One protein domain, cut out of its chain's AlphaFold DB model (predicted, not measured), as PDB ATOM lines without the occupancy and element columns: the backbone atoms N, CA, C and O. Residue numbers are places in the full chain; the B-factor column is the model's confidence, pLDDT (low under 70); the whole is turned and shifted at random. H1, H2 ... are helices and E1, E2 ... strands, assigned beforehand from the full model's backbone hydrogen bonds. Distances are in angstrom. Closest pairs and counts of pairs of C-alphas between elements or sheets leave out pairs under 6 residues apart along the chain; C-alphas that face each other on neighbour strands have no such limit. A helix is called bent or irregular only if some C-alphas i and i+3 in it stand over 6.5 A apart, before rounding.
ATOM      1  N   VAL A  10      29.113 -28.594  46.520       82.62
ATOM      2  CA  VAL A  10      28.595 -29.591  47.462       82.62
ATOM      3  C   VAL A  10      27.268 -29.073  48.007       82.62
ATOM      4  O   VAL A  10      27.259 -28.090  48.738       82.62
ATOM      5  N   LEU A  11      26.162 -29.724  47.646       83.12
ATOM      6  CA  LEU A  11      24.825 -29.348  48.115       83.12
ATOM      7  C   LEU A  11      24.557 -29.869  49.523       83.12
ATOM      8  O   LEU A  11      23.975 -29.173  50.347       83.12
ATOM      9  N   LEU A  12      24.963 -31.111  49.795       83.19
ATOM     10  CA  LEU A  12      24.641 -31.774  51.052       83.19
ATOM     11  C   LEU A  12      25.740 -32.765  51.431       83.19
ATOM     12  O   LEU A  12      26.257 -33.502  50.588       83.19
ATOM     13  N   ARG A  13      26.118 -32.782  52.709       80.12
ATOM     14  CA  ARG A  13      27.083 -33.734  53.268       80.12
ATOM     15  C   ARG A  13      26.343 -34.615  54.272       80.12
ATOM     16  O   ARG A  13      25.887 -34.122  55.292       80.12
ATOM     17  N   THR A  14      26.237 -35.898  53.956       80.88
ATOM     18  CA  THR A  14      25.692 -36.947  54.830       80.88
ATOM     19  C   THR A  14      26.823 -37.784  55.432       80.88
ATOM     20  O   THR A  14      27.987 -37.678  55.031       80.88
ATOM     21  N   ASP A  15      26.473 -38.640  56.384       71.44
ATOM     22  CA  ASP A  15      27.289 -39.753  56.870       71.44
ATOM     23  C   ASP A  15      27.636 -40.763  55.756       71.44
ATOM     24  O   ASP A  15      28.768 -41.248  55.703       71.44
ATOM     25  N   MET A  16      26.706 -40.991  54.823       69.88
ATOM     26  CA  MET A  16      26.828 -41.914  53.686       69.88
ATOM     27  C   MET A  16      27.629 -41.356  52.494       69.88
ATOM     28  O   MET A  16      28.096 -42.117  51.646       69.88
ATOM     29  N   GLY A  17      27.796 -40.034  52.378       79.88
ATOM     30  CA  GLY A  17      28.411 -39.406  51.201       79.88
ATOM     31  C   GLY A  17      28.123 -37.920  51.030       79.88
ATOM     32  O   GLY A  17      27.559 -37.259  51.900       79.88
ATOM     33  N   LYS A  18      28.538 -37.364  49.892       86.69
ATOM     34  CA  LYS A  18      28.317 -35.962  49.523       86.69
ATOM     35  C   LYS A  18      27.471 -35.895  48.260       86.69
ATOM     36  O   LYS A  18      27.844 -36.470  47.242       86.69
ATOM     37  N   LEU A  19      26.368 -35.159  48.307       84.56
ATOM     38  CA  LEU A  19      25.624 -34.772  47.116       84.56
ATOM     39  C   LEU A  19      26.308 -33.557  46.492       84.56
ATOM     40  O   LEU A  19      26.506 -32.534  47.151       84.56
ATOM     41  N   VAL A  20      26.690 -33.684  45.227       87.44
ATOM     42  CA  VAL A  20      27.447 -32.673  44.495       87.44
ATOM     43  C   VAL A  20      26.682 -32.270  43.247       87.44
ATOM     44  O   VAL A  20      26.227 -33.119  42.491       87.44
ATOM     45  N   TRP A  21      26.579 -30.972  43.008       85.12
ATOM     46  CA  TRP A  21      25.915 -30.391  41.854       85.12
ATOM     47  C   TRP A  21      26.914 -29.771  40.888       85.12
ATOM     48  O   TRP A  21      27.914 -29.163  41.291       85.12
ATOM     49  N   ARG A  22      26.654 -29.958  39.593       84.75
ATOM     50  CA  ARG A  22      27.508 -29.482  38.506       84.75
ATOM     51  C   ARG A  22      26.863 -28.270  37.824       84.75
ATOM     52  O   ARG A  22      26.039 -28.455  36.932       84.75
ATOM     53  N   PRO A  23      27.282 -27.035  38.152       76.69
ATOM     54  CA  PRO A  23      26.741 -25.819  37.544       76.69
ATOM     55  C   PRO A  23      26.961 -25.714  36.033       76.69
ATOM     56  O   PRO A  23      26.337 -24.875  35.403       76.69
ATOM     57  N   LEU A  24      27.828 -26.525  35.426       77.44
ATOM     58  CA  LEU A  24      28.091 -26.543  33.980       77.44
ATOM     59  C   LEU A  24      27.768 -27.910  33.349       77.44
ATOM     60  O   LEU A  24      28.355 -28.284  32.338       77.44
ATOM     61  N   GLY A  25      26.866 -28.688  33.955       78.62
ATOM     62  CA  GLY A  25      26.392 -29.935  33.357       78.62
ATOM     63  C   GLY A  25      25.655 -29.706  32.033       78.62
ATOM     64  O   GLY A  25      25.040 -28.662  31.817       78.62
ATOM     65  N   MET A  26      25.760 -30.671  31.116       83.19
ATOM     66  CA  MET A  26      25.107 -30.603  29.803       83.19
ATOM     67  C   MET A  26      23.615 -30.960  29.874       83.19
ATOM     68  O   MET A  26      22.852 -30.546  29.001       83.19
ATOM     69  N   ASN A  27      23.175 -31.685  30.911       86.44
ATOM     70  CA  ASN A  27      21.820 -32.235  30.968       86.44
ATOM     71  C   ASN A  27      20.754 -31.140  31.047       86.44
ATOM     72  O   ASN A  27      19.716 -31.270  30.403       86.44
ATOM     73  N   LYS A  28      21.012 -30.033  31.751       85.69
ATOM     74  CA  LYS A  28      20.117 -28.857  31.803       85.69
ATOM     75  C   LYS A  28      19.929 -28.121  30.478       85.69
ATOM     76  O   LYS A  28      18.855 -27.580  30.241       85.69
ATOM     77  N   PHE A  29      20.931 -28.123  29.599       87.00
ATOM     78  CA  PHE A  29      20.805 -27.507  28.275       87.00
ATOM     79  C   PHE A  29      20.048 -28.426  27.317       87.00
ATOM     80  O   PHE A  29      19.188 -27.963  26.577       87.00
ATOM     81  N   ILE A  30      20.315 -29.735  27.384       89.12
ATOM     82  CA  ILE A  30      19.625 -30.739  26.565       89.12
ATOM     83  C   ILE A  30      18.142 -30.809  26.946       89.12
ATOM     84  O   ILE A  30      17.279 -30.694  26.084       89.12
ATOM     85  N   SER A  31      17.834 -30.940  28.236       87.38
ATOM     86  CA  SER A  31      16.447 -30.963  28.726       87.38
ATOM     87  C   SER A  31      15.723 -29.632  28.522       87.38
ATOM     88  O   SER A  31      14.544 -29.648  28.187       87.38
ATOM     89  N   GLY A  32      16.411 -28.491  28.644       89.62
ATOM     90  CA  GLY A  32      15.859 -27.184  28.281       89.62
ATOM     91  C   GLY A  32      15.500 -27.084  26.794       89.62
ATOM     92  O   GLY A  32      14.427 -26.592  26.458       89.62
ATOM     93  N   LEU A  33      16.346 -27.608  25.902       91.75
ATOM     94  CA  LEU A  33      16.100 -27.616  24.454       91.75
ATOM     95  C   LEU A  33      14.969 -28.579  24.060       91.75
ATOM     96  O   LEU A  33      14.142 -28.243  23.218       91.75
ATOM     97  N   VAL A  34      14.883 -29.740  24.715       91.88
ATOM     98  CA  VAL A  34      13.744 -30.666  24.573       91.88
ATOM     99  C   VAL A  34      12.452 -30.021  25.077       91.88
ATOM    100  O   VAL A  34      11.423 -30.104  24.416       91.88
ATOM    101  N   GLY A  35      12.505 -29.341  26.224       89.38
ATOM    102  CA  GLY A  35      11.360 -28.635  26.788       89.38
ATOM    103  C   GLY A  35      10.857 -27.503  25.892       89.38
ATOM    104  O   GLY A  35       9.647 -27.346  25.738       89.38
ATOM    105  N   LEU A  36      11.771 -26.772  25.243       93.06
ATOM    106  CA  LEU A  36      11.440 -25.718  24.280       93.06
ATOM    107  C   LEU A  36      10.600 -26.249  23.106       93.06
ATOM    108  O   LEU A  36       9.676 -25.576  22.669       93.06
ATOM    109  N   GLY A  37      10.884 -27.464  22.629       90.69
ATOM    110  CA  GLY A  37      10.134 -28.089  21.534       90.69
ATOM    111  C   GLY A  37       8.739 -28.602  21.913       90.69
ATOM    112  O   GLY A  37       7.948 -28.887  21.020       90.69
ATOM    113  N   LEU A  38       8.432 -28.738  23.208       89.94
ATOM    114  CA  LEU A  38       7.150 -29.272  23.686       89.94
ATOM    115  C   LEU A  38       6.178 -28.181  24.156       89.94
ATOM    116  O   LEU A  38       4.979 -28.311  23.936       89.94
ATOM    117  N   TYR A  39       6.679 -27.148  24.839       88.38
ATOM    118  CA  TYR A  39       5.860 -26.140  25.535       88.38
ATOM    119  C   TYR A  39       6.466 -24.723  25.439       88.38
ATOM    120  O   TYR A  39       6.336 -23.908  26.363       88.38
ATOM    121  N   ASP A  40       7.177 -24.431  24.346       89.25
ATOM    122  CA  ASP A  40       7.854 -23.154  24.097       89.25
ATOM    123  C   ASP A  40       8.726 -22.718  25.296       89.25
ATOM    124  O   ASP A  40       9.385 -23.528  25.959       89.25
ATOM    125  N   TRP A  41       8.756 -21.421  25.614       90.06
ATOM    126  CA  TRP A  41       9.624 -20.873  26.658       90.06
ATOM    127  C   TRP A  41       9.326 -21.449  28.057       90.06
ATOM    128  O   TRP A  41      10.237 -21.593  28.876       90.06
ATOM    129  N   THR A  42       8.069 -21.829  28.328       90.25
ATOM    130  CA  THR A  42       7.685 -22.437  29.613       90.25
ATOM    131  C   THR A  42       8.247 -23.849  29.750       90.25
ATOM    132  O   THR A  42       8.789 -24.203  30.800       90.25
ATOM    133  N   GLY A  43       8.218 -24.626  28.665       88.50
ATOM    134  CA  GLY A  43       8.841 -25.940  28.609       88.50
ATOM    135  C   GLY A  43      10.359 -25.862  28.756       88.50
ATOM    136  O   GLY A  43      10.944 -26.693  29.445       88.50
ATOM    137  N   MET A  44      10.996 -24.823  28.208       91.25
ATOM    138  CA  MET A  44      12.429 -24.574  28.400       91.25
ATOM    139  C   MET A  44      12.797 -24.369  29.877       91.25
ATOM    140  O   MET A  44      13.779 -24.949  30.342       91.25
ATOM    141  N   LEU A  45      12.018 -23.582  30.630       89.75
ATOM    142  CA  LEU A  45      12.257 -23.371  32.063       89.75
ATOM    143  C   LEU A  45      12.108 -24.665  32.867       89.75
ATOM    144  O   LEU A  45      12.976 -24.992  33.678       89.75
ATOM    145  N   ILE A  46      11.030 -25.411  32.620       89.19
ATOM    146  CA  ILE A  46      10.771 -26.692  33.289       89.19
ATOM    147  C   ILE A  46      11.887 -27.688  32.951       89.19
ATOM    148  O   ILE A  46      12.430 -28.338  33.843       89.19
ATOM    149  N   GLY A  47      12.290 -27.748  31.681       89.38
ATOM    150  CA  GLY A  47      13.407 -28.559  31.213       89.38
ATOM    151  C   GLY A  47      14.711 -28.208  31.926       89.38
ATOM    152  O   GLY A  47      15.361 -29.094  32.471       89.38
ATOM    153  N   LEU A  48      15.054 -26.921  32.023       91.06
ATOM    154  CA  LEU A  48      16.271 -26.459  32.696       91.06
ATOM    155  C   LEU A  48      16.276 -26.835  34.188       91.06
ATOM    156  O   LEU A  48      17.303 -27.288  34.700       91.06
ATOM    157  N   LEU A  49      15.134 -26.714  34.875       89.75
ATOM    158  CA  LEU A  49      14.988 -27.141  36.271       89.75
ATOM    159  C   LEU A  49      15.190 -28.654  36.426       89.75
ATOM    160  O   LEU A  49      15.977 -29.078  37.274       89.75
ATOM    161  N   ILE A  50      14.546 -29.463  35.581       88.25
ATOM    162  CA  ILE A  50      14.674 -30.928  35.609       88.25
ATOM    163  C   ILE A  50      16.120 -31.345  35.325       88.25
ATOM    164  O   ILE A  50      16.698 -32.139  36.067       88.25
ATOM    165  N   GLY A  51      16.751 -30.784  34.295       85.12
ATOM    166  CA  GLY A  51      18.134 -31.119  33.981       85.12
ATOM    167  C   GLY A  51      19.136 -30.645  35.030       85.12
ATOM    168  O   GLY A  51      20.149 -31.307  35.226       85.12
ATOM    169  N   SER A  52      18.836 -29.569  35.766       86.44
ATOM    170  CA  SER A  52      19.640 -29.148  36.920       86.44
ATOM    171  C   SER A  52      19.616 -30.190  38.043       86.44
ATOM    172  O   SER A  52      20.648 -30.442  38.670       86.44
ATOM    173  N   VAL A  53      18.471 -30.846  38.263       86.56
ATOM    174  CA  VAL A  53      18.354 -31.970  39.205       86.56
ATOM    175  C   VAL A  53      19.130 -33.189  38.695       86.56
ATOM    176  O   VAL A  53      19.835 -33.825  39.473       86.56
ATOM    177  N   LEU A  54      19.082 -33.480  37.391       85.94
ATOM    178  CA  LEU A  54      19.859 -34.570  36.775       85.94
ATOM    179  C   LEU A  54      21.379 -34.336  36.822       85.94
ATOM    180  O   LEU A  54      22.162 -35.286  36.809       85.94
ATOM    181  N   ASP A  55      21.810 -33.077  36.902       84.56
ATOM    182  CA  ASP A  55      23.213 -32.703  37.082       84.56
ATOM    183  C   ASP A  55      23.709 -32.859  38.536       84.56
ATOM    184  O   ASP A  55      24.907 -32.685  38.806       84.56
ATOM    185  N   ALA A  56      22.832 -33.239  39.474       85.00
ATOM    186  CA  ALA A  56      23.220 -33.660  40.813       85.00
ATOM    187  C   ALA A  56      23.741 -35.107  40.804       85.00
ATOM    188  O   ALA A  56      23.116 -36.029  40.283       85.00
ATOM    189  N   LYS A  57      24.905 -35.327  41.417       84.56
ATOM    190  CA  LYS A  57      25.518 -36.647  41.583       84.56
ATOM    191  C   LYS A  57      25.833 -36.901  43.044       84.56
ATOM    192  O   LYS A  57      26.477 -36.086  43.705       84.56
ATOM    193  N   PHE A  58      25.420 -38.060  43.538       84.06
ATOM    194  CA  PHE A  58      25.820 -38.530  44.854       84.06
ATOM    195  C   PHE A  58      27.197 -39.190  44.772       84.06
ATOM    196  O   PHE A  58      27.400 -40.144  44.024       84.06
ATOM    197  N   ILE A  59      28.154 -38.665  45.533       80.19
ATOM    198  CA  ILE A  59      29.484 -39.242  45.701       80.19
ATOM    199  C   ILE A  59      29.485 -39.963  47.054       80.19
ATOM    200  O   ILE A  59      29.508 -39.284  48.088       80.19
ATOM    201  N   PRO A  60      29.439 -41.308  47.090       76.00
ATOM    202  CA  PRO A  60      29.456 -42.043  48.348       76.00
ATOM    203  C   PRO A  60      30.750 -41.758  49.115       76.00
ATOM    204  O   PRO A  60      31.824 -41.596  48.529       76.00
ATOM    205  N   LYS A  61      30.651 -41.674  50.444       74.50
ATOM    206  CA  LYS A  61      31.821 -41.566  51.314       74.50
ATOM    207  C   LYS A  61      32.589 -42.886  51.177       74.50
ATOM    208  O   LYS A  61      31.962 -43.937  51.315       74.50
TER     209      LYS A  61
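Overview. This is residues 10 to 61 of the 261 residues of the protein "J domain-containing protein" of Bacteroidetes bacterium (UniProt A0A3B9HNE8). A rod with two ends of different make: a small sheet of three short strands, E1, E2 and E3, makes one end, and a helical hairpin, the bent helix H1 folded back on itself with arms H1a and H1b side by side, makes the other. The helical hairpin is inserted between the neighbour strands E2 and E3 and continues the length of the sheet rather than covering it. The printed part has 52 residues, with one named helix and three named strands in the order E1, E2, H1, E3; the sheet's order is E1, E2, E3, all antiparallel, and the class is mixed, helices and strands. The whole is loose, with a radius of gyration of the C-alphas of 13.2 A and spans of 41 by 14 by 12 A.

Along the chain. E1, residues 10 to 13, begins at C-alpha 10 (28.595, -29.591, 47.462) and is 7.3 A long. E2, residues 17 to 21, is 13.2 A long. H1, residues 27 to 54, was assigned as one helix by its hydrogen bonds but is bent, with C-alphas 38 and 41 at 9.2 A. Its arms are H1a, residues 27 to 38, 16.6 A, and H1b, residues 41 to 54, 19.9 A. E3, residues 56 to 60, is 12.9 A long and ends at C-alpha 60 (29.456, -42.043, 48.348).

Arrangement. The hairpin E1 and E2 is antiparallel at 165 degrees, with N 19 and O 12 at 2.8 A, within hydrogen-bond range. E2, the inner strand, is antiparallel to E3 at 159 degrees, with N 20 and O 57 at 2.9 A. H1a and H1b touch, closest at the C-alphas of Lys 28 and Gly 51, 3.7 A, with a shallow tilt of 29 degrees, opposite ways. Neither arm is on the sheet. Every O i to N i+4 pair is within hydrogen-bond range in H1b, and 7 of 8 in H1a.

Size, cuts and confidence. The two C-alphas farthest apart, those of Asp 15 and Asp 40, are 41.6 A apart. The printed part has no cut, and its three links are tight. Mean pLDDT of the printed part is 85.3; residue 16 is under 70.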